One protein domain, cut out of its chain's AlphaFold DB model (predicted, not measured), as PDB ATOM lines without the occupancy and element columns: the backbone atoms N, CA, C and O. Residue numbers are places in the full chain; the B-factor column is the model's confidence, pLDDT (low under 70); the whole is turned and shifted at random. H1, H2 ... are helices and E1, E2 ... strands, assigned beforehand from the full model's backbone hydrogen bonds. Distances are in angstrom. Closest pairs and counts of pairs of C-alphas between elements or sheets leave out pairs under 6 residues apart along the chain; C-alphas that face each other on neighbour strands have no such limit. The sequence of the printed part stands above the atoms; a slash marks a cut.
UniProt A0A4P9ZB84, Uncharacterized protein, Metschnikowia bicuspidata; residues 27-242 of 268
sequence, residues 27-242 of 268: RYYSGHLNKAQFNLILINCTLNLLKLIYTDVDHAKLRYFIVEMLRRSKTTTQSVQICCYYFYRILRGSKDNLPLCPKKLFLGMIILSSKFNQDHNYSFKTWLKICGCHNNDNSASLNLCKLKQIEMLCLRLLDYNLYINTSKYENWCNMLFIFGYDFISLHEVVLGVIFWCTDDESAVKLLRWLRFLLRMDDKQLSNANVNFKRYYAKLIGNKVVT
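AT A GLANCE: This is residues 27 to 242 of the 268 residues of an uncharacterized protein of Metschnikowia bicuspidata (UniProt A0A4P9ZB84). Two helices, H1 and H3, run side by side through the core of an elongated helical body, with H2 and H4 packed on one side of this pair and H7 crossing it on the other. Toward one end of the long axis H6 crosses H4, and H5 meets H6 in a corner beside the long loop of residues 131 to 143; toward the other end lie the small hairpin E1 E2 and the short helix H9, while H8 makes a corner with the end of H3. The printed part has 216 residues with nine named helices and two named strands, in the order H1 H2 H3 H4 H5 H6 H7 E1 E2 H8 H9; the two strands make an antiparallel sheet. The class is mostly helix. The whole is compact, with a radius of gyration of the C-alphas of 17.5 A, and spans 56 by 37 by 35 A.

IN THESE COORDINATES: H1, residues 35 to 53, begins with C-alpha 35 at (-3.974, -39.392, 24.261) and is 27.4 A long from first to last C-alpha. H2 is residues 59 to 72, 19.9 A, and H3 residues 77 to 92, 23.4 A. H4 follows with residues 102 to 117, 22.5 A, then the short H5, residues 124 to 130. H6 is residues 144 to 157, 19.9 A, and H7 residues 166 to 182, 24.5 A, ending with C-alpha 182 at (12.841, -46.462, 18.879). E1 is residues 184 to 188 and E2 residues 193 to 196. H8, residues 199 to 215, is 24.3 A long. H9, residues 228 to 233, ends with C-alpha 233 at (9.202, -53.504, 29.696).

HOW THE PARTS SIT: H1 and H3 are the hub, touching four other helices each. They touch at a shallow tilt of 17 degrees and run the same way, with the C-alphas of Thr 46 and Cys 84 closest at 5.7 A. H1 touches H2 with residues 43 to 47 alone, at a steep tilt of 49 degrees, opposite ways; the C-alphas of Leu 47 and Arg 63 are closest, 6.5 A. H3 touches H4 at a steep tilt of 57 degrees, closest at the C-alphas of Ser 79 and Ser 113, 5.1 A. H7 is about perpendicular to H1, at 88 degrees, and touches its residues 41 to 45 alone; the C-alphas of Cys 45 and Gly 180 are closest, 5.3 A. H8 touches H3 with residues 213 to 214 alone, the C-alphas of Arg 92 and Leu 214 closest at 5.6 A. H4 and H6 touch about perpendicular, at 77 degrees, with the C-alphas of Gly 108 and Glu 151 5.1 A apart at the closest. H5 touches H6, closest at the C-alphas of Phe 124 and Leu 144, 6.8 A. H9 touches H7, closest at the C-alphas of Asn 174 and Phe 228, 5.0 A. E1 and E2 form a hairpin, with N 195 and O 186 at 2.8 A and N 185 and O 195 at 2.9 A within hydrogen-bond range. Residues 187 to 188 of E1 also pair, parallel, with residues 240 to 241. In H1 to H9 every O i to N i+4 pair is within hydrogen-bond range. Among the pairs that are apart are H5 and H7, and H6 and H8.

THE WHOLE: The C-alphas farthest apart are those of Asn 136 and Gly 237, 56.6 A. The printed part has no cut. The links H5 to H6, of 13 residues, and H8 to H9, of 12 residues, are long. The mean pLDDT of the printed part is 91.6; residue 30 and residues 135 to 140 are under 70.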
ATOM      1  N   ARG A  27      -5.960 -47.959  25.070       86.31
ATOM      2  CA  ARG A  27      -5.894 -48.535  26.415       86.31
ATOM      3  C   ARG A  27      -4.917 -49.696  26.551       86.31
ATOM      4  O   ARG A  27      -4.405 -49.952  27.637       86.31
ATOM      5  N   TYR A  28      -4.566 -50.344  25.442       87.06
ATOM      6  CA  TYR A  28      -3.478 -51.321  25.421       87.06
ATOM      7  C   TYR A  28      -2.118 -50.688  25.753       87.06
ATOM      8  O   TYR A  28      -1.267 -51.347  26.359       87.06
ATOM      9  N   TYR A  29      -1.947 -49.404  25.420       84.56
ATOM     10  CA  TYR A  29      -0.742 -48.603  25.650       84.56
ATOM     11  C   TYR A  29      -0.901 -47.600  26.815       84.56
ATOM     12  O   TYR A  29       0.086 -47.069  27.316       84.56
ATOM     13  N   SER A  30      -2.126 -47.328  27.279       69.69
ATOM     14  CA  SER A  30      -2.446 -46.175  28.141       69.69
ATOM     15  C   SER A  30      -2.018 -46.288  29.606       69.69
ATOM     16  O   SER A  30      -2.320 -45.393  30.386       69.69
ATOM     17  N   GLY A  31      -1.310 -47.347  30.006       73.19
ATOM     18  CA  GLY A  31      -0.702 -47.397  31.343       73.19
ATOM     19  C   GLY A  31       0.392 -46.340  31.543       73.19
ATOM     20  O   GLY A  31       0.799 -46.080  32.667       73.19
ATOM     21  N   HIS A  32       0.890 -45.750  30.454       80.06
ATOM     22  CA  HIS A  32       2.021 -44.822  30.467       80.06
ATOM     23  C   HIS A  32       1.922 -43.701  29.421       80.06
ATOM     24  O   HIS A  32       2.806 -42.856  29.369       80.06
ATOM     25  N   LEU A  33       0.883 -43.693  28.579       88.38
ATOM     26  CA  LEU A  33       0.662 -42.668  27.558       88.38
ATOM     27  C   LEU A  33      -0.691 -42.000  27.748       88.38
ATOM     28  O   LEU A  33      -1.725 -42.670  27.802       88.38
ATOM     29  N   ASN A  34      -0.697 -40.671  27.727       88.44
ATOM     30  CA  ASN A  34      -1.916 -39.913  27.490       88.44
ATOM     31  C   ASN A  34      -2.255 -39.871  25.982       88.44
ATOM     32  O   ASN A  34      -1.441 -40.197  25.111       88.44
ATOM     33  N   LYS A  35      -3.480 -39.442  25.650       88.38
ATOM     34  CA  LYS A  35      -3.974 -39.392  24.261       88.38
ATOM     35  C   LYS A  35      -3.124 -38.494  23.352       88.38
ATOM     36  O   LYS A  35      -2.937 -38.816  22.180       88.38
ATOM     37  N   ALA A  36      -2.607 -37.379  23.870       90.81
ATOM     38  CA  ALA A  36      -1.792 -36.450  23.091       90.81
ATOM     39  C   ALA A  36      -0.433 -37.066  22.727       90.81
ATOM     40  O   ALA A  36      -0.032 -37.025  21.565       90.81
ATOM     41  N   GLN A  37       0.232 -37.706  23.690       93.06
ATOM     42  CA  GLN A  37       1.491 -38.421  23.481       93.06
ATOM     43  C   GLN A  37       1.330 -39.579  22.491       93.06
ATOM     44  O   GLN A  37       2.130 -39.725  21.570       93.06
ATOM     45  N   PHE A  38       0.261 -40.365  22.628       93.25
ATOM     46  CA  PHE A  38      -0.051 -41.438  21.689       93.25
ATOM     47  C   PHE A  38      -0.207 -40.909  20.252       93.25
ATOM     48  O   PHE A  38       0.394 -41.442  19.318       93.25
ATOM     49  N   ASN A  39      -0.953 -39.815  20.071       93.69
ATOM     50  CA  ASN A  39      -1.104 -39.178  18.762       93.69
ATOM     51  C   ASN A  39       0.235 -38.653  18.225       93.69
ATOM     52  O   ASN A  39       0.518 -38.789  17.035       93.69
ATOM     53  N   LEU A  40       1.076 -38.088  19.094       95.31
ATOM     54  CA  LEU A  40       2.402 -37.593  18.730       95.31
ATOM     55  C   LEU A  40       3.325 -38.722  18.245       95.31
ATOM     56  O   LEU A  40       4.075 -38.527  17.286       95.31
ATOM     57  N   ILE A  41       3.243 -39.908  18.854       96.44
ATOM     58  CA  ILE A  41       3.956 -41.107  18.394       96.44
ATOM     59  C   ILE A  41       3.483 -41.497  16.993       96.44
ATOM     60  O   ILE A  41       4.318 -41.685  16.109       96.44
ATOM     61  N   LEU A  42       2.172 -41.541  16.743       97.00
ATOM     62  CA  LEU A  42       1.642 -41.871  15.415       97.00
ATOM     63  C   LEU A  42       2.027 -40.847  14.339       97.00
ATOM     64  O   LEU A  42       2.367 -41.233  13.220       97.00
ATOM     65  N   ILE A  43       2.029 -39.554  14.672       97.38
ATOM     66  CA  ILE A  43       2.490 -38.489  13.768       97.38
ATOM     67  C   ILE A  43       3.967 -38.691  13.415       97.38
ATOM     68  O   ILE A  43       4.325 -38.628  12.239       97.38
ATOM     69  N   ASN A  44       4.823 -38.977  14.403       97.50
ATOM     70  CA  ASN A  44       6.237 -39.259  14.147       97.50
ATOM     71  C   ASN A  44       6.428 -40.543  13.328       97.50
ATOM     72  O   ASN A  44       7.246 -40.549  12.413       97.50
ATOM     73  N   CYS A  45       5.639 -41.594  13.576       98.38
ATOM     74  CA  CYS A  45       5.675 -42.806  12.758       98.38
ATOM     75  C   CYS A  45       5.330 -42.507  11.294       98.38
ATOM     76  O   CYS A  45       6.050 -42.915  10.387       98.38
ATOM     77  N   THR A  46       4.255 -41.747  11.071       98.31
ATOM     78  CA  THR A  46       3.811 -41.308   9.740       98.31
ATOM     79  C   THR A  46       4.924 -40.539   9.025       98.31
ATOM     80  O   THR A  46       5.261 -40.842   7.881       98.31
ATOM     81  N   LEU A  47       5.521 -39.559   9.711       97.44
ATOM     82  CA  LEU A  47       6.601 -38.739   9.171       97.44
ATOM     83  C   LEU A  47       7.823 -39.590   8.815       97.44
ATOM     84  O   LEU A  47       8.353 -39.462   7.717       97.44
ATOM     85  N   ASN A  48       8.244 -40.478   9.713       97.31
ATOM     86  CA  ASN A  48       9.414 -41.326   9.512       97.31
ATOM     87  C   ASN A  48       9.209 -42.335   8.376       97.31
ATOM     88  O   ASN A  48      10.116 -42.522   7.575       97.31
ATOM     89  N   LEU A  49       8.018 -42.922   8.231       97.50
ATOM     90  CA  LEU A  49       7.699 -43.774   7.079       97.50
ATOM     91  C   LEU A  49       7.766 -42.990   5.761       97.50
ATOM     92  O   LEU A  49       8.310 -43.489   4.782       97.50
ATOM     93  N   LEU A  50       7.296 -41.740   5.740       96.38
ATOM     94  CA  LEU A  50       7.446 -40.875   4.567       96.38
ATOM     95  C   LEU A  50       8.913 -40.515   4.292       96.38
ATOM     96  O   LEU A  50       9.292 -40.492   3.126       96.38
ATOM     97  N   LYS A  51       9.752 -40.314   5.318       94.56
ATOM     98  CA  LYS A  51      11.211 -40.126   5.154       94.56
ATOM     99  C   LYS A  51      11.907 -41.355   4.554       94.56
ATOM    100  O   LYS A  51      12.905 -41.219   3.861       94.56
ATOM    101  N   LEU A  52      11.388 -42.563   4.794       94.88
ATOM    102  CA  LEU A  52      11.901 -43.781   4.149       94.88
ATOM    103  C   LEU A  52      11.499 -43.885   2.673       94.88
ATOM    104  O   LEU A  52      12.176 -44.542   1.879       94.88
ATOM    105  N   ILE A  53      10.375 -43.271   2.309       94.50
ATOM    106  CA  ILE A  53       9.873 -43.254   0.936       94.50
ATOM    107  C   ILE A  53      10.545 -42.134   0.128       94.50
ATOM    108  O   ILE A  53      10.912 -42.371  -1.022       94.50
ATOM    109  N   TYR A  54      10.738 -40.960   0.734       92.94
ATOM    110  CA  TYR A  54      11.276 -39.752   0.109       92.94
ATOM    111  C   TYR A  54      12.532 -39.269   0.838       92.94
ATOM    112  O   TYR A  54      12.474 -38.937   2.021       92.94
ATOM    113  N   THR A  55      13.649 -39.183   0.116       82.12
ATOM    114  CA  THR A  55      14.961 -38.818   0.672       82.12
ATOM    115  C   THR A  55      15.182 -37.312   0.803       82.12
ATOM    116  O   THR A  55      15.915 -36.898   1.693       82.12
ATOM    117  N   ASP A  56      14.543 -36.495  -0.038       80.31
ATOM    118  CA  ASP A  56      14.717 -35.038  -0.055       80.31
ATOM    119  C   ASP A  56      13.378 -34.333   0.197       80.31
ATOM    120  O   ASP A  56      12.548 -34.161  -0.700       80.31
ATOM    121  N   VAL A  57      13.109 -34.011   1.465       84.69
ATOM    122  CA  VAL A  57      11.868 -33.342   1.864       84.69
ATOM    123  C   VAL A  57      12.110 -32.384   3.016       84.69
ATOM    124  O   VAL A  57      12.674 -32.766   4.037       84.69
ATOM    125  N   ASP A  58      11.531 -31.188   2.930       90.19
ATOM    126  CA  ASP A  58      11.382 -30.291   4.076       90.19
ATOM    127  C   ASP A  58      10.506 -30.947   5.163       90.19
ATOM    128  O   ASP A  58       9.267 -30.986   5.094       90.19
ATOM    129  N   HIS A  59      11.175 -31.499   6.174       88.19
ATOM    130  CA  HIS A  59      10.556 -32.269   7.246       88.19
ATOM    131  C   HIS A  59       9.626 -31.428   8.120       88.19
ATOM    132  O   HIS A  59       8.578 -31.923   8.545       88.19
ATOM    133  N   ALA A  60       9.966 -30.160   8.363       92.19
ATOM    134  CA  ALA A  60       9.160 -29.266   9.184       92.19
ATOM    135  C   ALA A  60       7.833 -28.943   8.484       92.19
ATOM    136  O   ALA A  60       6.756 -29.110   9.071       92.19
ATOM    137  N   LYS A  61       7.884 -28.587   7.191       93.62
ATOM    138  CA  LYS A  61       6.678 -28.328   6.386       93.62
ATOM    139  C   LYS A  61       5.816 -29.574   6.204       93.62
ATOM    140  O   LYS A  61       4.589 -29.458   6.140       93.62
ATOM    141  N   LEU A  62       6.421 -30.758   6.087       94.81
ATOM    142  CA  LEU A  62       5.674 -32.013   5.993       94.81
ATOM    143  C   LEU A  62       4.997 -32.363   7.324       94.81
ATOM    144  O   LEU A  62       3.811 -32.688   7.327       94.81
ATOM    145  N   ARG A  63       5.708 -32.234   8.451       96.06
ATOM    146  CA  ARG A  63       5.153 -32.456   9.793       96.06
ATOM    147  C   ARG A  63       3.962 -31.539  10.054       96.06
ATOM    148  O   ARG A  63       2.911 -32.032  10.453       96.06
ATOM    149  N   TYR A  64       4.104 -30.240   9.782       96.12
ATOM    150  CA  TYR A  64       3.012 -29.276   9.930       96.12
ATOM    151  C   TYR A  64       1.790 -29.680   9.099       96.12
ATOM    152  O   TYR A  64       0.676 -29.722   9.614       96.12
ATOM    153  N   PHE A  65       2.004 -30.057   7.833       95.50
ATOM    154  CA  PHE A  65       0.928 -30.522   6.964       95.50
ATOM    155  C   PHE A  65       0.220 -31.764   7.525       95.50
ATOM    156  O   PHE A  65      -1.004 -31.774   7.587       95.50
ATOM    157  N   ILE A  66       0.958 -32.784   7.974       97.12
ATOM    158  CA  ILE A  66       0.376 -34.004   8.562       97.12
ATOM    159  C   ILE A  66      -0.466 -33.660   9.792       97.12
ATOM    160  O   ILE A  66      -1.623 -34.069   9.874       97.12
ATOM    161  N   VAL A  67       0.091 -32.885  10.730       96.88
ATOM    162  CA  VAL A  67      -0.603 -32.477  11.962       96.88
ATOM    163  C   VAL A  67      -1.899 -31.746  11.629       96.88
ATOM    164  O   VAL A  67      -2.962 -32.094  12.147       96.88
ATOM    165  N   GLU A  68      -1.827 -30.767  10.730       95.56
ATOM    166  CA  GLU A  68      -2.977 -29.945  10.377       95.56
ATOM    167  C   GLU A  68      -4.050 -30.748   9.636       95.56
ATOM    168  O   GLU A  68      -5.241 -30.617   9.928       95.56
ATOM    169  N   MET A  69      -3.640 -31.642   8.733       95.44
ATOM    170  CA  MET A  69      -4.559 -32.518   8.016       95.44
ATOM    171  C   MET A  69      -5.293 -33.464   8.960       95.44
ATOM    172  O   MET A  69      -6.519 -33.555   8.877       95.44
ATOM    173  N   LEU A  70      -4.589 -34.133   9.879       96.00
ATOM    174  CA  LEU A  70      -5.210 -35.033  10.858       96.00
ATOM    175  C   LEU A  70      -6.175 -34.280  11.785       96.00
ATOM    176  O   LEU A  70      -7.272 -34.772  12.056       96.00
ATOM    177  N   ARG A  71      -5.805 -33.064  12.209       95.06
ATOM    178  CA  ARG A  71      -6.641 -32.195  13.047       95.06
ATOM    179  C   ARG A  71      -7.931 -31.782  12.337       95.06
ATOM    180  O   ARG A  71      -9.014 -31.968  12.888       95.06
ATOM    181  N   ARG A  72      -7.838 -31.236  11.119       94.12
ATOM    182  CA  ARG A  72      -8.998 -30.706  10.373       94.12
ATOM    183  C   ARG A  72      -9.952 -31.789   9.885       94.12
ATOM    184  O   ARG A  72     -11.156 -31.566   9.847       94.12
ATOM    185  N   SER A  73      -9.420 -32.953   9.527       92.38
ATOM    186  CA  SER A  73     -10.223 -34.104   9.100       92.38
ATOM    187  C   SER A  73     -10.775 -34.927  10.264       92.38
ATOM    188  O   SER A  73     -11.480 -35.900  10.020       92.38
ATOM    189  N   LYS A  74     -10.451 -34.577  11.522       91.44
ATOM    190  CA  LYS A  74     -10.846 -35.344  12.717       91.44
ATOM    191  C   LYS A  74     -10.558 -36.844  12.556       91.44
ATOM    192  O   LYS A  74     -11.368 -37.689  12.932       91.44
ATOM    193  N   THR A  75      -9.414 -37.164  11.951       91.88
ATOM    194  CA  THR A  75      -9.081 -38.539  11.572       91.88
ATOM    195  C   THR A  75      -8.983 -39.431  12.811       91.88
ATOM    196  O   THR A  75      -8.402 -39.043  13.828       91.88
ATOM    197  N   THR A  76      -9.529 -40.645  12.727       92.62
ATOM    198  CA  THR A  76      -9.441 -41.624  13.814       92.62
ATOM    199  C   THR A  76      -8.036 -42.214  13.915       92.62
ATOM    200  O   THR A  76      -7.330 -42.377  12.921       92.62
ATOM    201  N   THR A  77      -7.638 -42.607  15.125       92.81
ATOM    202  CA  THR A  77      -6.386 -43.338  15.377       92.81
ATOM    203  C   THR A  77      -6.208 -44.533  14.438       92.81
ATOM    204  O   THR A  77      -5.143 -44.690  13.845       92.81
ATOM    205  N   GLN A  78      -7.270 -45.320  14.247       94.38
ATOM    206  CA  GLN A  78      -7.269 -46.480  13.359       94.38
ATOM    207  C   GLN A  78      -6.943 -46.100  11.912       94.38
ATOM    208  O   GLN A  78      -6.089 -46.730  11.292       94.38
ATOM    209  N   SER A  79      -7.544 -45.030  11.381       95.94
ATOM    210  CA  SER A  79      -7.229 -44.550  10.032       95.94
ATOM    211  C   SER A  79      -5.766 -44.141   9.880       95.94
ATOM    212  O   SER A  79      -5.190 -44.375   8.816       95.94
ATOM    213  N   VAL A  80      -5.138 -43.568  10.916       97.38
ATOM    214  CA  VAL A  80      -3.701 -43.239  10.895       97.38
ATOM    215  C   VAL A  80      -2.849 -44.506  10.945       97.38
ATOM    216  O   VAL A  80      -1.918 -44.643  10.156       97.38
ATOM    217  N   GLN A  81      -3.184 -45.460  11.820       97.50
ATOM    218  CA  GLN A  81      -2.474 -46.740  11.929       97.50
ATOM    219  C   GLN A  81      -2.499 -47.513  10.600       97.50
ATOM    220  O   GLN A  81      -1.459 -48.000  10.155       97.50
ATOM    221  N   ILE A  82      -3.653 -47.559   9.928       97.56
ATOM    222  CA  ILE A  82      -3.815 -48.192   8.612       97.56
ATOM    223  C   ILE A  82      -3.113 -47.387   7.508       97.56
ATOM    224  O   ILE A  82      -2.483 -47.970   6.631       97.56
ATOM    225  N   CYS A  83      -3.133 -46.052   7.567       98.38
ATOM    226  CA  CYS A  83      -2.359 -45.217   6.643       98.38
ATOM    227  C   CYS A  83      -0.849 -45.520   6.737       98.38
ATOM    228  O   CYS A  83      -0.189 -45.715   5.718       98.38
ATOM    229  N   CYS A  84      -0.311 -45.670   7.953       98.44
ATOM    230  CA  CYS A  84       1.071 -46.107   8.160       98.44
ATOM    231  C   CYS A  84       1.336 -47.505   7.571       98.44
ATOM    232  O   CYS A  84       2.391 -47.724   6.975       98.44
ATOM    233  N   TYR A  85       0.387 -48.440   7.700       97.50
ATOM    234  CA  TYR A  85       0.495 -49.764   7.075       97.50
ATOM    235  C   TYR A  85       0.577 -49.659   5.548       97.50
ATOM    236  O   TYR A  85       1.408 -50.318   4.923       97.50
ATOM    237  N   TYR A  86      -0.220 -48.778   4.938       97.75
ATOM    238  CA  TYR A  86      -0.147 -48.526   3.501       97.75
ATOM    239  C   TYR A  86       1.218 -47.969   3.084       97.75
ATOM    240  O   TYR A  86       1.779 -48.460   2.111       97.75
ATOM    241  N   PHE A  87       1.818 -47.037   3.837       97.44
ATOM    242  CA  PHE A  87       3.189 -46.584   3.549       97.44
ATOM    243  C   PHE A  87       4.218 -47.705   3.632       97.44
ATOM    244  O   PHE A  87       5.092 -47.788   2.773       97.44
ATOM    245  N   TYR A  88       4.111 -48.584   4.628       95.94
ATOM    246  CA  TYR A  88       4.966 -49.766   4.707       95.94
ATOM    247  C   TYR A  88       4.826 -50.652   3.456       95.94
ATOM    248  O   TYR A  88       5.832 -51.082   2.893       95.94
ATOM    249  N   ARG A  89       3.600 -50.876   2.971       94.94
ATOM    250  CA  ARG A  89       3.373 -51.645   1.740       94.94
ATOM    251  C   ARG A  89       3.969 -50.964   0.513       94.94
ATOM    252  O   ARG A  89       4.598 -51.642  -0.291       94.94
ATOM    253  N   ILE A  90       3.856 -49.638   0.411       93.94
ATOM    254  CA  ILE A  90       4.515 -48.865  -0.652       93.94
ATOM    255  C   ILE A  90       6.034 -48.978  -0.576       93.94
ATOM    256  O   ILE A  90       6.692 -49.083  -1.605       93.94
ATOM    257  N   LEU A  91       6.604 -48.988   0.629       92.50
ATOM    258  CA  LEU A  91       8.047 -49.110   0.809       92.50
ATOM    259  C   LEU A  91       8.598 -50.420   0.221       92.50
ATOM    260  O   LEU A  91       9.728 -50.428  -0.259       92.50
ATOM    261  N   ARG A  92       7.804 -51.498   0.264       90.19
ATOM    262  CA  ARG A  92       8.144 -52.823  -0.280       90.19
ATOM    263  C   ARG A  92       7.721 -53.037  -1.731       90.19
ATOM    264  O   ARG A  92       8.268 -53.921  -2.383       90.19
ATOM    265  N   GLY A  93       6.708 -52.311  -2.189       85.44
ATOM    266  CA  GLY A  93       6.187 -52.407  -3.546       85.44
ATOM    267  C   GLY A  93       7.059 -51.681  -4.566       85.44
ATOM    268  O   GLY A  93       8.101 -51.108  -4.241       85.44
ATOM    269  N   SER A  94       6.597 -51.677  -5.818       76.94
ATOM    270  CA  SER A  94       7.186 -50.804  -6.826       76.94
ATOM    271  C   SER A  94       6.974 -49.340  -6.430       76.94
ATOM    272  O   SER A  94       5.882 -48.932  -6.030       76.94
ATOM    273  N   LYS A  95       8.042 -48.549  -6.558       79.88
ATOM    274  CA  LYS A  95       7.992 -47.093  -6.400       79.88
ATOM    275  C   LYS A  95       7.706 -46.375  -7.721       79.88
ATOM    276  O   LYS A  95       7.727 -45.143  -7.760       79.88
ATOM    277  N   ASP A  96       7.427 -47.122  -8.786       77.50
ATOM    278  CA  ASP A  96       7.094 -46.563 -10.088       77.50
ATOM    279  C   ASP A  96       5.824 -45.721  -9.967       77.50
ATOM    280  O   ASP A  96       4.826 -46.129  -9.371       77.50
ATOM    281  N   ASN A  97       5.851 -44.527 -10.553       83.12
ATOM    282  CA  ASN A  97       4.733 -43.584 -10.538       83.12
ATOM    283  C   ASN A  97       4.342 -43.051  -9.148       83.12
ATOM    284  O   ASN A  97       3.226 -42.552  -8.986       83.12
ATOM    285  N   LEU A  98       5.224 -43.105  -8.142       89.25
ATOM    286  CA  LEU A  98       4.946 -42.447  -6.866       89.25
ATOM    287  C   LEU A  98       4.625 -40.954  -7.077       89.25
ATOM    288  O   LEU A  98       5.311 -40.286  -7.858       89.25
ATOM    289  N   PRO A  99       3.637 -40.372  -6.365       88.00
ATOM    290  CA  PRO A  99       3.452 -38.930  -6.386       88.00
ATOM    291  C   PRO A  99       4.762 -38.239  -6.004       88.00
ATOM    292  O   PRO A  99       5.287 -38.488  -4.922       88.00
ATOM    293  N   LEU A 100       5.256 -37.318  -6.836       86.00
ATOM    294  CA  LEU A 100       6.490 -36.569  -6.546       86.00
ATOM    295  C   LEU A 100       6.411 -35.794  -5.219       86.00
ATOM    296  O   LEU A 100       7.417 -35.537  -4.570       86.00
ATOM    297  N   CYS A 101       5.198 -35.420  -4.800       90.25
ATOM    298  CA  CYS A 101       4.976 -34.684  -3.565       90.25
ATOM    299  C   CYS A 101       4.549 -35.626  -2.418       90.25
ATOM    300  O   CYS A 101       3.446 -36.183  -2.485       90.25
ATOM    301  N   PRO A 102       5.309 -35.715  -1.308       94.50
ATOM    302  CA  PRO A 102       4.960 -36.559  -0.160       94.50
ATOM    303  C   PRO A 102       3.634 -36.166   0.494       94.50
ATOM    304  O   PRO A 102       2.904 -37.020   0.989       94.50
ATOM    305  N   LYS A 103       3.268 -34.877   0.440       94.94
ATOM    306  CA  LYS A 103       1.964 -34.393   0.922       94.94
ATOM    307  C   LYS A 103       0.805 -35.007   0.135       94.94
ATOM    308  O   LYS A 103      -0.226 -35.323   0.720       94.94
ATOM    309  N   LYS A 104       0.976 -35.206  -1.180       95.06
ATOM    310  CA  LYS A 104      -0.036 -35.833  -2.047       95.06
ATOM    311  C   LYS A 104      -0.151 -37.329  -1.770       95.06
ATOM    312  O   LYS A 104      -1.272 -37.812  -1.657       95.06
ATOM    313  N   LEU A 105       0.972 -38.034  -1.592       96.12
ATOM    314  CA  LEU A 105       0.937 -39.444  -1.190       96.12
ATOM    315  C   LEU A 105       0.254 -39.605   0.173       96.12
ATOM    316  O   LEU A 105      -0.653 -40.424   0.302       96.12
ATOM    317  N   PHE A 106       0.625 -38.782   1.161       97.69
ATOM    318  CA  PHE A 106      -0.020 -38.802   2.472       97.69
ATOM    319  C   PHE A 106      -1.526 -38.562   2.380       97.69
ATOM    320  O   PHE A 106      -2.305 -39.330   2.942       97.69
ATOM    321  N   LEU A 107      -1.937 -37.534   1.631       97.31
ATOM    322  CA  LEU A 107      -3.344 -37.207   1.434       97.31
ATOM    323  C   LEU A 107      -4.114 -38.364   0.780       97.31
ATOM    324  O   LEU A 107      -5.199 -38.706   1.236       97.31
ATOM    325  N   GLY A 108      -3.557 -38.996  -0.255       97.12
ATOM    326  CA  GLY A 108      -4.183 -40.153  -0.889       97.12
ATOM    327  C   GLY A 108      -4.336 -41.334   0.072       97.12
ATOM    328  O   GLY A 108      -5.423 -41.895   0.185       97.12
ATOM    329  N   MET A 109      -3.280 -41.673   0.815       97.81
ATOM    330  CA  MET A 109      -3.300 -42.814   1.737       97.81
ATOM    331  C   MET A 109      -4.241 -42.611   2.925       97.81
ATOM    332  O   MET A 109      -4.936 -43.553   3.301       97.81
ATOM    333  N   ILE A 110      -4.329 -41.396   3.481       97.62
ATOM    334  CA  ILE A 110      -5.244 -41.112   4.598       97.62
ATOM    335  C   ILE A 110      -6.713 -41.060   4.151       97.62
ATOM    336  O   ILE A 110      -7.607 -41.453   4.905       97.62
ATOM    337  N   ILE A 111      -6.975 -40.624   2.911       96.56
ATOM    338  CA  ILE A 111      -8.309 -40.703   2.300       96.56
ATOM    339  C   ILE A 111      -8.707 -42.167   2.135       96.56
ATOM    340  O   ILE A 111      -9.793 -42.539   2.572       96.56
ATOM    341  N   LEU A 112      -7.834 -42.997   1.556       97.44
ATOM    342  CA  LEU A 112      -8.102 -44.422   1.368       97.44
ATOM    343  C   LEU A 112      -8.311 -45.152   2.693       97.44
ATOM    344  O   LEU A 112      -9.270 -45.912   2.822       97.44
ATOM    345  N   SER A 113      -7.461 -44.907   3.694       96.88
ATOM    346  CA  SER A 113      -7.609 -45.557   4.996       96.88
ATOM    347  C   SER A 113      -8.923 -45.167   5.672       96.88
ATOM    348  O   SER A 113      -9.585 -46.031   6.241       96.88
ATOM    349  N   SER A 114      -9.348 -43.905   5.553       94.00
ATOM    350  CA  SER A 114     -10.620 -43.434   6.113       94.00
ATOM    351  C   SER A 114     -11.825 -43.956   5.335       94.00
ATOM    352  O   SER A 114     -12.769 -44.433   5.950       94.00
ATOM    353  N   LYS A 115     -11.794 -43.926   3.996       94.00
ATOM    354  CA  LYS A 115     -12.903 -44.407   3.158       94.00
ATOM    355  C   LYS A 115     -13.149 -45.907   3.293       94.00
ATOM    356  O   LYS A 115     -14.297 -46.313   3.211       94.00
ATOM    357  N   PHE A 116     -12.095 -46.705   3.460       93.44
ATOM    358  CA  PHE A 116     -12.218 -48.161   3.534       93.44
ATOM    359  C   PHE A 116     -12.717 -48.656   4.900       93.44
ATOM    360  O   PHE A 116     -13.343 -49.705   4.970       93.44
ATOM    361  N   ASN A 117     -12.433 -47.925   5.984       86.25
ATOM    362  CA  ASN A 117     -12.665 -48.400   7.356       86.25
ATOM    363  C   ASN A 117     -13.773 -47.647   8.110       86.25
ATOM    364  O   ASN A 117     -13.962 -47.895   9.299       86.25
ATOM    365  N   GLN A 118     -14.451 -46.691   7.472       85.88
ATOM    366  CA  GLN A 118     -15.501 -45.885   8.098       85.88
ATOM    367  C   GLN A 118     -16.734 -45.846   7.197       85.88
ATOM    368  O   GLN A 118     -16.611 -45.555   6.007       85.88
ATOM    369  N   ASP A 119     -17.915 -46.053   7.781       81.31
ATOM    370  CA  ASP A 119     -19.196 -45.979   7.062       81.31
ATOM    371  C   ASP A 119     -19.500 -44.555   6.575       81.31
ATOM    372  O   ASP A 119     -20.066 -44.341   5.505       81.31
ATOM    373  N   HIS A 120     -19.079 -43.556   7.356       86.50
ATOM    374  CA  HIS A 120     -19.199 -42.146   7.010       86.50
ATOM    375  C   HIS A 120     -17.839 -41.567   6.654       86.50
ATOM    376  O   HIS A 120     -16.911 -41.551   7.459       86.50
ATOM    377  N   ASN A 121     -17.739 -41.029   5.448       90.31
ATOM    378  CA  ASN A 121     -16.509 -40.492   4.900       90.31
ATOM    379  C   ASN A 121     -16.766 -39.156   4.190       90.31
ATOM    380  O   ASN A 121     -17.840 -38.867   3.662       90.31
ATOM    381  N   TYR A 122     -15.756 -38.289   4.201       92.81
ATOM    382  CA  TYR A 122     -15.860 -36.991   3.545       92.81
ATOM    383  C   TYR A 122     -15.861 -37.127   2.021       92.81
ATOM    384  O   TYR A 122     -15.037 -37.834   1.435       92.81
ATOM    385  N   SER A 123     -16.732 -36.353   1.368       93.31
ATOM    386  CA  SER A 123     -16.688 -36.179  -0.084       93.31
ATOM    387  C   SER A 123     -15.351 -35.569  -0.522       93.31
ATOM    388  O   SER A 123     -14.703 -34.838   0.229       93.31
ATOM    389  N   PHE A 124     -14.959 -35.778  -1.777       93.44
ATOM    390  CA  PHE A 124     -13.758 -35.134  -2.310       93.44
ATOM    391  C   PHE A 124     -13.811 -33.604  -2.285       93.44
ATOM    392  O   PHE A 124     -12.790 -32.963  -2.048       93.44
ATOM    393  N   LYS A 125     -14.998 -33.011  -2.466       92.62
ATOM    394  CA  LYS A 125     -15.194 -31.561  -2.315       92.62
ATOM    395  C   LYS A 125     -14.883 -31.118  -0.883       92.62
ATOM    396  O   LYS A 125     -14.262 -30.080  -0.678       92.62
ATOM    397  N   THR A 126     -15.275 -31.915   0.109       93.94
ATOM    398  CA  THR A 126     -14.962 -31.655   1.519       93.94
ATOM    399  C   THR A 126     -13.466 -31.806   1.795       93.94
ATOM    400  O   THR A 126     -12.892 -30.945   2.452       93.94
ATOM    401  N   TRP A 127     -12.805 -32.826   1.239       94.19
ATOM    402  CA  TRP A 127     -11.350 -32.978   1.353       94.19
ATOM    403  C   TRP A 127     -10.573 -31.802   0.749       94.19
ATOM    404  O   TRP A 127      -9.607 -31.352   1.363       94.19
ATOM    405  N   LEU A 128     -11.008 -31.246  -0.388       92.19
ATOM    406  CA  LEU A 128     -10.409 -30.023  -0.940       92.19
ATOM    407  C   LEU A 128     -10.550 -28.837   0.017       92.19
ATOM    408  O   LEU A 128      -9.558 -28.165   0.289       92.19
ATOM    409  N   LYS A 129     -11.744 -28.634   0.589       91.75
ATOM    410  CA  LYS A 129     -11.976 -27.585   1.595       91.75
ATOM    411  C   LYS A 129     -11.094 -27.773   2.831       91.75
ATOM    412  O   LYS A 129     -10.511 -26.807   3.312       91.75
ATOM    413  N   ILE A 130     -10.943 -29.008   3.318       92.31
ATOM    414  CA  ILE A 130     -10.045 -29.347   4.436       92.31
ATOM    415  C   ILE A 130      -8.597 -28.953   4.107       92.31
ATOM    416  O   ILE A 130      -7.921 -28.355   4.948       92.31
ATOM    417  N   CYS A 131      -8.153 -29.220   2.874       89.38
ATOM    418  CA  CYS A 131      -6.836 -28.825   2.365       89.38
ATOM    419  C   CYS A 131      -6.691 -27.308   2.129       89.38
ATOM    420  O   CYS A 131      -5.603 -26.860   1.773       89.38
ATOM    421  N   GLY A 132      -7.753 -26.516   2.316       86.94
ATOM    422  CA  GLY A 132      -7.765 -25.074   2.060       86.94
ATOM    423  C   GLY A 132      -7.892 -24.697   0.581       86.94
ATOM    424  O   GLY A 132      -7.625 -23.554   0.230       86.94
ATOM    425  N   CYS A 133      -8.279 -25.632  -0.292       83.00
ATOM    426  CA  CYS A 133      -8.464 -25.381  -1.721       83.00
ATOM    427  C   CYS A 133      -9.929 -25.039  -2.032       83.00
ATOM    428  O   CYS A 133     -10.845 -25.706  -1.540       83.00
ATOM    429  N   HIS A 134     -10.156 -24.042  -2.893       73.06
ATOM    430  CA  HIS A 134     -11.491 -23.695  -3.384       73.06
ATOM    431  C   HIS A 134     -11.802 -24.409  -4.711       73.06
ATOM    432  O   HIS A 134     -10.917 -24.657  -5.526       73.06
ATOM    433  N   ASN A 135     -13.076 -24.744  -4.947       60.12
ATOM    434  CA  ASN A 135     -13.501 -25.579  -6.083       60.12
ATOM    435  C   ASN A 135     -13.264 -24.964  -7.479       60.12
ATOM    436  O   ASN A 135     -13.342 -25.698  -8.458       60.12
ATOM    437  N   ASN A 136     -13.000 -23.657  -7.573       60.09
ATOM    438  CA  ASN A 136     -12.978 -22.924  -8.844       60.09
ATOM    439  C   ASN A 136     -11.553 -22.654  -9.364       60.09
ATOM    440  O   ASN A 136     -11.397 -22.187 -10.488       60.09
ATOM    441  N   ASP A 137     -10.515 -22.990  -8.591       62.50
ATOM    442  CA  ASP A 137      -9.124 -22.760  -8.992       62.50
ATOM    443  C   ASP A 137      -8.556 -23.954  -9.761       62.50
ATOM    444  O   ASP A 137      -7.856 -24.818  -9.224       62.50
ATOM    445  N   ASN A 138      -8.807 -23.989 -11.070       60.31
ATOM    446  CA  ASN A 138      -8.207 -24.992 -11.957       60.31
ATOM    447  C   ASN A 138      -6.670 -24.878 -12.035       60.31
ATOM    448  O   ASN A 138      -5.998 -25.876 -12.304       60.31
ATOM    449  N   SER A 139      -6.120 -23.700 -11.715       58.12
ATOM    450  CA  SER A 139      -4.678 -23.431 -11.607       58.12
ATOM    451  C   SER A 139      -4.050 -23.979 -10.311       58.12
ATOM    452  O   SER A 139      -2.833 -24.146 -10.220       58.12
ATOM    453  N   ALA A 140      -4.858 -24.336  -9.302       66.19
ATOM    454  CA  ALA A 140      -4.338 -24.773  -8.011       66.19
ATOM    455  C   ALA A 140      -3.477 -26.045  -8.117       66.19
ATOM    456  O   ALA A 140      -3.736 -26.980  -8.891       66.19
ATOM    457  N   SER A 141      -2.455 -26.119  -7.260       79.44
ATOM    458  CA  SER A 141      -1.569 -27.285  -7.120       79.44
ATOM    459  C   SER A 141      -2.330 -28.579  -6.770       79.44
ATOM    460  O   SER A 141      -1.849 -29.686  -7.061       79.44
ATOM    461  N   LEU A 142      -3.540 -28.427  -6.220       86.75
ATOM    462  CA  LEU A 142      -4.509 -29.461  -5.892       86.75
ATOM    463  C   LEU A 142      -5.926 -28.996  -6.275       86.75
ATOM    464  O   LEU A 142      -6.373 -27.938  -5.849       86.75
ATOM    465  N   ASN A 143      -6.638 -29.805  -7.058       90.75
ATOM    466  CA  ASN A 143      -8.036 -29.592  -7.441       90.75
ATOM    467  C   ASN A 143      -8.777 -30.942  -7.450       90.75
ATOM    468  O   ASN A 143      -8.180 -31.982  -7.156       90.75
ATOM    469  N   LEU A 144     -10.069 -30.948  -7.791       91.81
ATOM    470  CA  LEU A 144     -10.898 -32.157  -7.721       91.81
ATOM    471  C   LEU A 144     -10.393 -33.287  -8.622       91.81
ATOM    472  O   LEU A 144     -10.360 -34.439  -8.193       91.81
ATOM    473  N   CYS A 145      -9.985 -32.959  -9.849       91.44
ATOM    474  CA  CYS A 145      -9.454 -33.938 -10.794       91.44
ATOM    475  C   CYS A 145      -8.148 -34.546 -10.268       91.44
ATOM    476  O   CYS A 145      -8.040 -35.764 -10.143       91.44
ATOM    477  N   LYS A 146      -7.204 -33.699  -9.837       92.56
ATOM    478  CA  LYS A 146      -5.924 -34.131  -9.255       92.56
ATOM    479  C   LYS A 146      -6.128 -34.989  -8.004       92.56
ATOM    480  O   LYS A 146      -5.414 -35.965  -7.820       92.56
ATOM    481  N   LEU A 147      -7.103 -34.663  -7.154       93.62
ATOM    482  CA  LEU A 147      -7.386 -35.439  -5.944       93.62
ATOM    483  C   LEU A 147      -7.939 -36.837  -6.264       93.62
ATOM    484  O   LEU A 147      -7.505 -37.814  -5.659       93.62
ATOM    485  N   LYS A 148      -8.832 -36.946  -7.256       95.06
ATOM    486  CA  LYS A 148      -9.304 -38.243  -7.773       95.06
ATOM    487  C   LYS A 148      -8.166 -39.051  -8.404       95.06
ATOM    488  O   LYS A 148      -8.059 -40.249  -8.167       95.06
ATOM    489  N   GLN A 149      -7.289 -38.400  -9.169       94.94
ATOM    490  CA  GLN A 149      -6.108 -39.044  -9.752       94.94
ATOM    491  C   GLN A 149      -5.148 -39.562  -8.676       94.94
ATOM    492  O   GLN A 149      -4.644 -40.673  -8.807       94.94
ATOM    493  N   ILE A 150      -4.930 -38.793  -7.602       95.31
ATOM    494  CA  ILE A 150      -4.132 -39.223  -6.446       95.31
ATOM    495  C   ILE A 150      -4.755 -40.464  -5.799       95.31
ATOM    496  O   ILE A 150      -4.028 -41.417  -5.540       95.31
ATOM    497  N   GLU A 151      -6.075 -40.495  -5.579       95.81
ATOM    498  CA  GLU A 151      -6.750 -41.688  -5.044       95.81
ATOM    499  C   GLU A 151      -6.521 -42.909  -5.944       95.81
ATOM    500  O   GLU A 151      -6.037 -43.936  -5.472       95.81
ATOM    501  N   MET A 152      -6.812 -42.784  -7.241       96.31
ATOM    502  CA  MET A 152      -6.651 -43.877  -8.206       96.31
ATOM    503  C   MET A 152      -5.202 -44.352  -8.322       96.31
ATOM    504  O   MET A 152      -4.941 -45.536  -8.519       96.31
ATOM    505  N   LEU A 153      -4.241 -43.438  -8.216       95.88
ATOM    506  CA  LEU A 153      -2.828 -43.782  -8.178       95.88
ATOM    507  C   LEU A 153      -2.481 -44.555  -6.900       95.88
ATOM    508  O   LEU A 153      -1.863 -45.608  -6.994       95.88
ATOM    509  N   CYS A 154      -2.920 -44.092  -5.727       96.31
ATOM    510  CA  CYS A 154      -2.690 -44.797  -4.467       96.31
ATOM    511  C   CYS A 154      -3.348 -46.186  -4.439       96.31
ATOM    512  O   CYS A 154      -2.745 -47.120  -3.920       96.31
ATOM    513  N   LEU A 155      -4.538 -46.348  -5.032       96.62
ATOM    514  CA  LEU A 155      -5.182 -47.658  -5.186       96.62
ATOM    515  C   LEU A 155      -4.320 -48.614  -6.013       96.62
ATOM    516  O   LEU A 155      -4.081 -49.736  -5.578       96.62
ATOM    517  N   ARG A 156      -3.804 -48.153  -7.159       95.62
ATOM    518  CA  ARG A 156      -2.900 -48.943  -8.010       95.62
ATOM    519  C   ARG A 156      -1.588 -49.283  -7.309       95.62
ATOM    520  O   ARG A 156      -1.149 -50.421  -7.382       95.62
ATOM    521  N   LEU A 157      -1.000 -48.335  -6.577       95.44
ATOM    522  CA  LEU A 157       0.215 -48.568  -5.786       95.44
ATOM    523  C   LEU A 157       0.015 -49.631  -4.689       95.44
ATOM    524  O   LEU A 157       0.961 -50.311  -4.305       95.44
ATOM    525  N   LEU A 158      -1.210 -49.778  -4.179       94.94
ATOM    526  CA  LEU A 158      -1.587 -50.810  -3.209       94.94
ATOM    527  C   LEU A 158      -2.162 -52.075  -3.862       94.94
ATOM    528  O   LEU A 158      -2.638 -52.951  -3.132       94.94
ATOM    529  N   ASP A 159      -2.146 -52.160  -5.194       94.69
ATOM    530  CA  ASP A 159      -2.759 -53.232  -5.981       94.69
ATOM    531  C   ASP A 159      -4.209 -53.525  -5.554       94.69
ATOM    532  O   ASP A 159      -4.627 -54.666  -5.390       94.69
ATOM    533  N   TYR A 160      -4.958 -52.463  -5.232       96.06
ATOM    534  CA  TYR A 160      -6.341 -52.510  -4.733       96.06
ATOM    535  C   TYR A 160      -6.568 -53.392  -3.488       96.06
ATOM    536  O   TYR A 160      -7.702 -53.580  -3.048       96.06
ATOM    537  N   ASN A 161      -5.504 -53.868  -2.841       94.56
ATOM    538  CA  ASN A 161      -5.581 -54.758  -1.694       94.56
ATOM    539  C   ASN A 161      -5.538 -53.949  -0.391       94.56
ATOM    540  O   ASN A 161      -4.497 -53.829   0.242       94.56
ATOM    541  N   LEU A 162      -6.649 -53.318  -0.012       95.94
ATOM    542  CA  LEU A 162      -6.723 -52.460   1.185       95.94
ATOM    543  C   LEU A 162      -7.030 -53.248   2.464       95.94
ATOM    544  O   LEU A 162      -6.800 -52.758   3.570       95.94
ATOM    545  N   TYR A 163      -7.548 -54.464   2.313       94.75
ATOM    546  CA  TYR A 163      -8.012 -55.275   3.423       94.75
ATOM    547  C   TYR A 163      -6.866 -55.692   4.352       94.75
ATOM    548  O   TYR A 163      -5.813 -56.176   3.932       94.75
ATOM    549  N   ILE A 164      -7.113 -55.552   5.652       94.12
ATOM    550  CA  ILE A 164      -6.252 -56.050   6.714       94.12
ATOM    551  C   ILE A 164      -7.119 -56.788   7.733       94.12
ATOM    552  O   ILE A 164      -8.068 -56.232   8.281       94.12
ATOM    553  N   ASN A 165      -6.814 -58.062   7.975       93.19
ATOM    554  CA  ASN A 165      -7.528 -58.834   8.990       93.19
ATOM    555  C   ASN A 165      -7.115 -58.396  10.408       93.19
ATOM    556  O   ASN A 165      -6.077 -57.761  10.603       93.19
ATOM    557  N   THR A 166      -7.921 -58.754  11.410       92.38
ATOM    558  CA  THR A 166      -7.725 -58.308  12.799       92.38
ATOM    559  C   THR A 166      -6.358 -58.686  13.361       92.38
ATOM    560  O   THR A 166      -5.687 -57.836  13.935       92.38
ATOM    561  N   SER A 167      -5.912 -59.926  13.152       92.75
ATOM    562  CA  SER A 167      -4.628 -60.409  13.672       92.75
ATOM    563  C   SER A 167      -3.440 -59.659  13.053       92.75
ATOM    564  O   SER A 167      -2.585 -59.136  13.771       92.75
ATOM    565  N   LYS A 168      -3.433 -59.494  11.722       94.56
ATOM    566  CA  LYS A 168      -2.423 -58.701  11.009       94.56
ATOM    567  C   LYS A 168      -2.433 -57.246  11.482       94.56
ATOM    568  O   LYS A 168      -1.371 -56.665  11.688       94.56
ATOM    569  N   TYR A 169      -3.616 -56.667  11.678       94.94
ATOM    570  CA  TYR A 169      -3.762 -55.292  12.144       94.94
ATOM    571  C   TYR A 169      -3.227 -55.089  13.566       94.94
ATOM    572  O   TYR A 169      -2.521 -54.119  13.825       94.94
ATOM    573  N   GLU A 170      -3.509 -56.005  14.489       94.69
ATOM    574  CA  GLU A 170      -3.007 -55.929  15.862       94.69
ATOM    575  C   GLU A 170      -1.481 -56.078  15.930       94.69
ATOM    576  O   GLU A 170      -0.815 -55.290  16.609       94.69
ATOM    577  N   ASN A 171      -0.916 -57.014  15.163       95.19
ATOM    578  CA  ASN A 171       0.533 -57.166  15.032       95.19
ATOM    579  C   ASN A 171       1.183 -55.938  14.397       95.19
ATOM    580  O   ASN A 171       2.222 -55.478  14.875       95.19
ATOM    581  N   TRP A 172       0.550 -55.361  13.373       96.31
ATOM    582  CA  TRP A 172       0.979 -54.094  12.794       96.31
ATOM    583  C   TRP A 172       0.965 -52.962  13.826       96.31
ATOM    584  O   TRP A 172       1.942 -52.227  13.921       96.31
ATOM    585  N   CYS A 173      -0.089 -52.830  14.633       96.12
ATOM    586  CA  CYS A 173      -0.160 -51.810  15.679       96.12
ATOM    587  C   CYS A 173       0.985 -51.956  16.689       96.12
ATOM    588  O   CYS A 173       1.679 -50.978  16.966       96.12
ATOM    589  N   ASN A 174       1.257 -53.175  17.167       95.81
ATOM    590  CA  ASN A 174       2.408 -53.429  18.036       95.81
ATOM    591  C   ASN A 174       3.727 -53.042  17.357       95.81
ATOM    592  O   ASN A 174       4.556 -52.356  17.955       95.81
ATOM    593  N   MET A 175       3.907 -53.441  16.098       96.50
ATOM    594  CA  MET A 175       5.103 -53.158  15.308       96.50
ATOM    595  C   MET A 175       5.315 -51.653  15.101       96.50
ATOM    596  O   MET A 175       6.421 -51.145  15.280       96.50
ATOM    597  N   LEU A 176       4.243 -50.932  14.781       97.38
ATOM    598  CA  LEU A 176       4.228 -49.488  14.586       97.38
ATOM    599  C   LEU A 176       4.610 -48.747  15.871       97.38
ATOM    600  O   LEU A 176       5.355 -47.772  15.823       97.38
ATOM    601  N   PHE A 177       4.148 -49.225  17.027       95.94
ATOM    602  CA  PHE A 177       4.537 -48.650  18.311       95.94
ATOM    603  C   PHE A 177       5.992 -48.954  18.672       95.94
ATOM    604  O   PHE A 177       6.689 -48.054  19.134       95.94
ATOM    605  N   ILE A 178       6.494 -50.164  18.404       96.38
ATOM    606  CA  ILE A 178       7.929 -50.472  18.547       96.38
ATOM    607  C   ILE A 178       8.761 -49.526  17.670       96.38
ATOM    608  O   ILE A 178       9.722 -48.929  18.157       96.38
ATOM    609  N   PHE A 179       8.350 -49.344  16.411       97.75
ATOM    610  CA  PHE A 179       8.959 -48.404  15.474       97.75
ATOM    611  C   PHE A 179       8.988 -46.985  16.044       97.75
ATOM    612  O   PHE A 179      10.062 -46.404  16.156       97.75
ATOM    613  N   GLY A 180       7.845 -46.446  16.479       97.06
ATOM    614  CA  GLY A 180       7.760 -45.100  17.047       97.06
ATOM    615  C   GLY A 180       8.615 -44.899  18.300       97.06
ATOM    616  O   GLY A 180       9.297 -43.883  18.422       97.06
ATOM    617  N   TYR A 181       8.626 -45.879  19.206       95.94
ATOM    618  CA  TYR A 181       9.396 -45.815  20.453       95.94
ATOM    619  C   TYR A 181      10.910 -45.860  20.247       95.94
ATOM    620  O   TYR A 181      11.654 -45.363  21.090       95.94
ATOM    621  N   ASP A 182      11.401 -46.438  19.152       96.75
ATOM    622  CA  ASP A 182      12.841 -46.462  18.879       96.75
ATOM    623  C   ASP A 182      13.417 -45.042  18.673       96.75
ATOM    624  O   ASP A 182      14.568 -44.764  19.034       96.75
ATOM    625  N   PHE A 183      12.584 -44.110  18.193       97.25
ATOM    626  CA  PHE A 183      12.916 -42.690  18.006       97.25
ATOM    627  C   PHE A 183      12.725 -41.829  19.260       97.25
ATOM    628  O   PHE A 183      13.051 -40.645  19.241       97.25
ATOM    629  N   ILE A 184      12.233 -42.406  20.355       96.56
ATOM    630  CA  ILE A 184      12.185 -41.733  21.652       96.56
ATOM    631  C   ILE A 184      13.551 -41.903  22.326       96.56
ATOM    632  O   ILE A 184      14.081 -43.020  22.416       96.56
ATOM    633  N   SER A 185      14.136 -40.787  22.758       96.06
ATOM    634  CA  SER A 185      15.368 -40.765  23.553       96.06
ATOM    635  C   SER A 185      15.047 -40.954  25.036       96.06
ATOM    636  O   SER A 185      15.643 -41.815  25.677       96.06
ATOM    637  N   LEU A 186      14.041 -40.233  25.540       95.25
ATOM    638  CA  LEU A 186      13.575 -40.304  26.924       95.25
ATOM    639  C   LEU A 186      12.051 -40.120  27.003       95.25
ATOM    640  O   LEU A 186      11.487 -39.227  26.372       95.25
ATOM    641  N   HIS A 187      11.377 -40.952  27.793       94.44
ATOM    642  CA  HIS A 187       9.958 -40.832  28.122       94.44
ATOM    643  C   HIS A 187       9.783 -40.720  29.637       94.44
ATOM    644  O   HIS A 187       9.948 -41.703  30.362       94.44
ATOM    645  N   GLU A 188       9.416 -39.531  30.104       92.94
ATOM    646  CA  GLU A 188       9.122 -39.263  31.509       92.94
ATOM    647  C   GLU A 188       7.623 -39.403  31.759       92.94
ATOM    648  O   GLU A 188       6.837 -38.490  31.495       92.94
ATOM    649  N   VAL A 189       7.218 -40.567  32.268       91.19
ATOM    650  CA  VAL A 189       5.800 -40.935  32.394       91.19
ATOM    651  C   VAL A 189       5.079 -40.040  33.403       91.19
ATOM    652  O   VAL A 189       3.957 -39.615  33.147       91.19
ATOM    653  N   VAL A 190       5.733 -39.710  34.522       88.62
ATOM    654  CA  VAL A 190       5.147 -38.868  35.582       88.62
ATOM    655  C   VAL A 190       4.937 -37.430  35.108       88.62
ATOM    656  O   VAL A 190       3.909 -36.834  35.410       88.62
ATOM    657  N   LEU A 191       5.887 -36.881  34.344       89.19
ATOM    658  CA  LEU A 191       5.773 -35.527  33.793       89.19
ATOM    659  C   LEU A 191       4.922 -35.474  32.517       89.19
ATOM    660  O   LEU A 191       4.535 -34.394  32.078       89.19
ATOM    661  N   GLY A 192       4.634 -36.622  31.896       89.81
ATOM    662  CA  GLY A 192       3.912 -36.687  30.628       89.81
ATOM    663  C   GLY A 192       4.715 -36.134  29.444       89.81
ATOM    664  O   GLY A 192       4.123 -35.669  28.466       89.81
ATOM    665  N   VAL A 193       6.050 -36.191  29.502       91.50
ATOM    666  CA  VAL A 193       6.951 -35.597  28.497       91.50
ATOM    667  C   VAL A 193       7.666 -36.680  27.690       91.50
ATOM    668  O   VAL A 193       8.146 -37.671  28.237       91.50
ATOM    669  N   ILE A 194       7.741 -36.486  26.370       95.19
ATOM    670  CA  ILE A 194       8.496 -37.337  25.441       95.19
ATOM    671  C   ILE A 194       9.572 -36.494  24.766       95.19
ATOM    672  O   ILE A 194       9.258 -35.527  24.068       95.19
ATOM    673  N   PHE A 195      10.819 -36.921  24.913       95.81
ATOM    674  CA  PHE A 195      11.965 -36.398  24.188       95.81
ATOM    675  C   PHE A 195      12.263 -37.290  22.982       95.81
ATOM    676  O   PHE A 195      12.299 -38.521  23.072       95.81
ATOM    677  N   TRP A 196      12.452 -36.656  21.831       96.69
ATOM    678  CA  TRP A 196      12.776 -37.326  20.575       96.69
ATOM    679  C   TRP A 196      14.292 -37.368  20.392       96.69
ATOM    680  O   TRP A 196      15.011 -36.522  20.922       96.69
ATOM    681  N   CYS A 197      14.783 -38.361  19.657       96.25
ATOM    682  CA  CYS A 197      16.185 -38.401  19.264       96.25
ATOM    683  C   CYS A 197      16.554 -37.237  18.336       96.25
ATOM    684  O   CYS A 197      15.684 -36.650  17.687       96.25
ATOM    685  N   THR A 198      17.851 -36.940  18.248       95.88
ATOM    686  CA  THR A 198      18.389 -35.958  17.295       95.88
ATOM    687  C   THR A 198      18.192 -36.422  15.850       95.88
ATOM    688  O   THR A 198      17.881 -37.593  15.593       95.88
ATOM    689  N   ASP A 199      18.375 -35.515  14.888       91.88
ATOM    690  CA  ASP A 199      18.256 -35.855  13.468       91.88
ATOM    691  C   ASP A 199      19.305 -36.892  13.028       91.88
ATOM    692  O   ASP A 199      18.954 -37.835  12.315       91.88
ATOM    693  N   ASP A 200      20.537 -36.809  13.539       94.00
ATOM    694  CA  ASP A 200      21.604 -37.779  13.246       94.00
ATOM    695  C   ASP A 200      21.267 -39.183  13.767       94.00
ATOM    696  O   ASP A 200      21.328 -40.175  13.035       94.00
ATOM    697  N   GLU A 201      20.822 -39.281  15.025       95.75
ATOM    698  CA  GLU A 201      20.359 -40.548  15.596       95.75
ATOM    699  C   GLU A 201      19.156 -41.105  14.825       95.75
ATOM    700  O   GLU A 201      19.044 -42.317  14.608       95.75
ATOM    701  N   SER A 202      18.243 -40.221  14.417       95.12
ATOM    702  CA  SER A 202      17.059 -40.573  13.640       95.12
ATOM    703  C   SER A 202      17.447 -41.160  12.283       95.12
ATOM    704  O   SER A 202      16.920 -42.208  11.908       95.12
ATOM    705  N   ALA A 203      18.415 -40.567  11.579       94.50
ATOM    706  CA  ALA A 203      18.901 -41.059  10.290       94.50
ATOM    707  C   ALA A 203      19.481 -42.482  10.394       94.50
ATOM    708  O   ALA A 203      19.117 -43.364   9.608       94.50
ATOM    709  N   VAL A 204      20.306 -42.752  11.413       96.69
ATOM    710  CA  VAL A 204      20.873 -44.094  11.654       96.69
ATOM    711  C   VAL A 204      19.770 -45.120  11.938       96.69
ATOM    712  O   VAL A 204      19.770 -46.224  11.379       96.69
ATOM    713  N   LYS A 205      18.787 -44.759  12.772       97.44
ATOM    714  CA  LYS A 205      17.637 -45.623  13.080       97.44
ATOM    715  C   LYS A 205      16.772 -45.871  11.847       97.44
ATOM    716  O   LYS A 205      16.382 -47.014  11.619       97.44
ATOM    717  N   LEU A 206      16.510 -44.848  11.031       96.81
ATOM    718  CA  LEU A 206      15.762 -44.964   9.776       96.81
ATOM    719  C   LEU A 206      16.425 -45.964   8.827       96.81
ATOM    720  O   LEU A 206      15.735 -46.833   8.304       96.81
ATOM    721  N   LEU A 207      17.750 -45.925   8.661       96.12
ATOM    722  CA  LEU A 207      18.471 -46.898   7.828       96.12
ATOM    723  C   LEU A 207      18.320 -48.337   8.342       96.12
ATOM    724  O   LEU A 207      18.105 -49.266   7.557       96.12
ATOM    725  N   ARG A 208      18.393 -48.541   9.663       97.50
ATOM    726  CA  ARG A 208      18.155 -49.855  10.279       97.50
ATOM    727  C   ARG A 208      16.720 -50.330  10.045       97.50
ATOM    728  O   ARG A 208      16.511 -51.480   9.658       97.50
ATOM    729  N   TRP A 209      15.749 -49.440  10.236       97.50
ATOM    730  CA  TRP A 209      14.337 -49.724  10.015       97.50
ATOM    731  C   TRP A 209      14.009 -49.990   8.553       97.50
ATOM    732  O   TRP A 209      13.244 -50.905   8.278       97.50
ATOM    733  N   LEU A 210      14.632 -49.278   7.617       96.44
ATOM    734  CA  LEU A 210      14.488 -49.522   6.187       96.44
ATOM    735  C   LEU A 210      14.873 -50.961   5.842       96.44
ATOM    736  O   LEU A 210      14.086 -51.685   5.237       96.44
ATOM    737  N   ARG A 211      16.053 -51.408   6.293       95.94
ATOM    738  CA  ARG A 211      16.525 -52.785   6.070       95.94
ATOM    739  C   ARG A 211      15.579 -53.819   6.679       95.94
ATOM    740  O   ARG A 211      15.334 -54.851   6.061       95.94
ATOM    741  N   PHE A 212      15.060 -53.553   7.878       95.31
ATOM    742  CA  PHE A 212      14.100 -54.437   8.534       95.31
ATOM    743  C   PHE A 212      12.765 -54.496   7.776       95.31
ATOM    744  O   PHE A 212      12.307 -55.582   7.434       95.31
ATOM    745  N   LEU A 213      12.164 -53.343   7.472       94.62
ATOM    746  CA  LEU A 213      10.850 -53.245   6.835       94.62
ATOM    747  C   LEU A 213      10.850 -53.832   5.421       94.62
ATOM    748  O   LEU A 213       9.864 -54.445   5.036       94.62
ATOM    749  N   LEU A 214      11.950 -53.707   4.673       93.44
ATOM    750  CA  LEU A 214      12.083 -54.332   3.352       93.44
ATOM    751  C   LEU A 214      12.130 -55.867   3.418       93.44
ATOM    752  O   LEU A 214      11.671 -56.530   2.490       93.44
ATOM    753  N   ARG A 215      12.660 -56.433   4.510       91.56
ATOM    754  CA  ARG A 215      12.741 -57.888   4.738       91.56
ATOM    755  C   ARG A 215      11.493 -58.469   5.397       91.56
ATOM    756  O   ARG A 215      11.283 -59.676   5.325       91.56
ATOM    757  N   MET A 216      10.695 -57.641   6.066       89.94
ATOM    758  CA  MET A 216       9.477 -58.082   6.736       89.94
ATOM    759  C   MET A 216       8.467 -58.583   5.701       89.94
ATOM    760  O   MET A 216       8.133 -57.854   4.772       89.94
ATOM    761  N   ASP A 217       7.960 -59.806   5.865       84.00
ATOM    762  CA  ASP A 217       6.915 -60.339   4.992       84.00
ATOM    763  C   ASP A 217       5.516 -59.933   5.481       84.00
ATOM    764  O   ASP A 217       5.169 -60.059   6.654       84.00
ATOM    765  N   ASP A 218       4.682 -59.484   4.544       84.31
ATOM    766  CA  ASP A 218       3.319 -59.027   4.809       84.31
ATOM    767  C   ASP A 218       2.399 -60.212   5.107       84.31
ATOM    768  O   ASP A 218       1.475 -60.109   5.915       84.31
ATOM    769  N   LYS A 219       2.682 -61.363   4.484       84.06
ATOM    770  CA  LYS A 219       1.926 -62.597   4.702       84.06
ATOM    771  C   LYS A 219       2.188 -63.164   6.095       84.06
ATOM    772  O   LYS A 219       1.255 -63.619   6.743       84.06
ATOM    773  N   GLN A 220       3.425 -63.068   6.586       85.12
ATOM    774  CA  GLN A 220       3.795 -63.554   7.919       85.12
ATOM    775  C   GLN A 220       3.368 -62.620   9.053       85.12
ATOM    776  O   GLN A 220       3.346 -63.038  10.209       85.12
ATOM    777  N   LEU A 221       2.983 -61.374   8.755       88.06
ATOM    778  CA  LEU A 221       2.596 -60.411   9.783       88.06
ATOM    779  C   LEU A 221       1.362 -60.856  10.588       88.06
ATOM    780  O   LEU A 221       1.248 -60.484  11.751       88.06
ATOM    781  N   SER A 222       0.468 -61.686  10.037       86.88
ATOM    782  CA  SER A 222      -0.634 -62.281  10.815       86.88
ATOM    783  C   SER A 222      -0.152 -63.314  11.836       86.88
ATOM    784  O   SER A 222      -0.730 -63.443  12.905       86.88
ATOM    785  N   ASN A 223       0.932 -64.027  11.539       86.88
ATOM    786  CA  ASN A 223       1.436 -65.112  12.385       86.88
ATOM    787  C   ASN A 223       2.546 -64.643  13.335       86.88
ATOM    788  O   ASN A 223       3.020 -65.400  14.180       86.88
ATOM    789  N   ALA A 224       2.991 -63.395  13.186       84.38
ATOM    790  CA  ALA A 224       4.047 -62.825  13.998       84.38
ATOM    791  C   ALA A 224       3.596 -62.674  15.462       84.38
ATOM    792  O   ALA A 224       2.523 -62.155  15.746       84.38
ATOM    793  N   ASN A 225       4.446 -63.063  16.411       84.00
ATOM    794  CA  ASN A 225       4.208 -62.824  17.836       84.00
ATOM    795  C   ASN A 225       4.815 -61.473  18.255       84.00
ATOM    796  O   ASN A 225       5.796 -61.410  19.003       84.00
ATOM    797  N   VAL A 226       4.286 -60.377  17.698       87.38
ATOM    798  CA  VAL A 226       4.770 -59.026  18.015       87.38
ATOM    799  C   VAL A 226       4.107 -58.559  19.304       87.38
ATOM    800  O   VAL A 226       2.904 -58.324  19.339       87.38
ATOM    801  N   ASN A 227       4.892 -58.388  20.367       89.94
ATOM    802  CA  ASN A 227       4.381 -57.968  21.669       89.94
ATOM    803  C   ASN A 227       5.050 -56.666  22.125       89.94
ATOM    804  O   ASN A 227       6.178 -56.669  22.630       89.94
ATOM    805  N   PHE A 228       4.329 -55.552  21.975       92.38
ATOM    806  CA  PHE A 228       4.823 -54.243  22.389       92.38
ATOM    807  C   PHE A 228       5.061 -54.169  23.901       92.38
ATOM    808  O   PHE A 228       6.069 -53.610  24.314       92.38
ATOM    809  N   LYS A 229       4.212 -54.773  24.743       91.19
ATOM    810  CA  LYS A 229       4.396 -54.748  26.208       91.19
ATOM    811  C   LYS A 229       5.736 -55.364  26.628       91.19
ATOM    812  O   LYS A 229       6.427 -54.798  27.472       91.19
ATOM    813  N   ARG A 230       6.147 -56.474  25.998       91.75
ATOM    814  CA  ARG A 230       7.461 -57.103  26.232       91.75
ATOM    815  C   ARG A 230       8.615 -56.210  25.777       91.75
ATOM    816  O   ARG A 230       9.648 -56.177  26.440       91.75
ATOM    817  N   TYR A 231       8.457 -55.511  24.655       92.44
ATOM    818  CA  TYR A 231       9.437 -54.527  24.195       92.44
ATOM    819  C   TYR A 231       9.534 -53.345  25.170       92.44
ATOM    820  O   TYR A 231      10.623 -53.027  25.636       92.44
ATOM    821  N   TYR A 232       8.395 -52.767  25.552       92.19
ATOM    822  CA  TYR A 232       8.295 -51.629  26.460       92.19
ATOM    823  C   TYR A 232       8.896 -51.916  27.837       92.19
ATOM    824  O   TYR A 232       9.637 -51.090  28.363       92.19
ATOM    825  N   ALA A 233       8.650 -53.104  28.400       91.88
ATOM    826  CA  ALA A 233       9.202 -53.504  29.696       91.88
ATOM    827  C   ALA A 233      10.739 -53.429  29.740       91.88
ATOM    828  O   ALA A 233      11.302 -53.057  30.764       91.88
ATOM    829  N   LYS A 234      11.420 -53.709  28.619       92.75
ATOM    830  CA  LYS A 234      12.886 -53.608  28.511       92.75
ATOM    831  C   LYS A 234      13.401 -52.166  28.471       92.75
ATOM    832  O   LYS A 234      14.596 -51.952  28.627       92.75
ATOM    833  N   LEU A 235      12.530 -51.191  28.205       91.25
ATOM    834  CA  LEU A 235      12.895 -49.775  28.143       91.25
ATOM    835  C   LEU A 235      12.806 -49.085  29.509       91.25
ATOM    836  O   LEU A 235      13.403 -48.018  29.683       91.25
ATOM    837  N   ILE A 236      12.067 -49.671  30.457       91.19
ATOM    838  CA  ILE A 236      11.883 -49.135  31.809       91.19
ATOM    839  C   ILE A 236      13.235 -49.079  32.525       91.19
ATOM    840  O   ILE A 236      13.985 -50.050  32.532       91.19
ATOM    841  N   GLY A 237      13.546 -47.924  33.112       86.38
ATOM    842  CA  GLY A 237      14.804 -47.667  33.816       86.38
ATOM    843  C   GLY A 237      15.966 -47.231  32.918       86.38
ATOM    844  O   GLY A 237      16.992 -46.818  33.442       86.38
ATOM    845  N   ASN A 238      15.805 -47.280  31.591       88.31
ATOM    846  CA  ASN A 238      16.781 -46.753  30.634       88.31
ATOM    847  C   ASN A 238      16.189 -45.572  29.851       88.31
ATOM    848  O   ASN A 238      16.464 -44.418  30.155       88.31
ATOM    849  N   LYS A 239      15.301 -45.857  28.890       91.00
ATOM    850  CA  LYS A 239      14.624 -44.827  28.081       91.00
ATOM    851  C   LYS A 239      13.310 -44.350  28.689       91.00
ATOM    852  O   LYS A 239      12.823 -43.284  28.337       91.00
ATOM    853  N   VAL A 240      12.686 -45.164  29.534       91.88
ATOM    854  CA  VAL A 240      11.382 -44.877  30.137       91.88
ATOM    855  C   VAL A 240      11.565 -44.729  31.639       91.88
ATOM    856  O   VAL A 240      11.944 -45.684  32.319       91.88
ATOM    857  N   VAL A 241      11.237 -43.551  32.157       90.88
ATOM    858  CA  VAL A 241      11.334 -43.225  33.580       90.88
ATOM    859  C   VAL A 241       9.927 -43.142  34.165       90.88
ATOM    860  O   VAL A 241       9.107 -42.320  33.753       90.88
ATOM    861  N   THR A 242       9.636 -44.035  35.112       84.75
ATOM    862  CA  THR A 242       8.324 -44.164  35.773       84.75
ATOM    863  C   THR A 242       8.326 -43.693  37.226       84.75
ATOM    864  O   THR A 242       7.262 -43.445  37.784       84.75
TER     865      THR A 242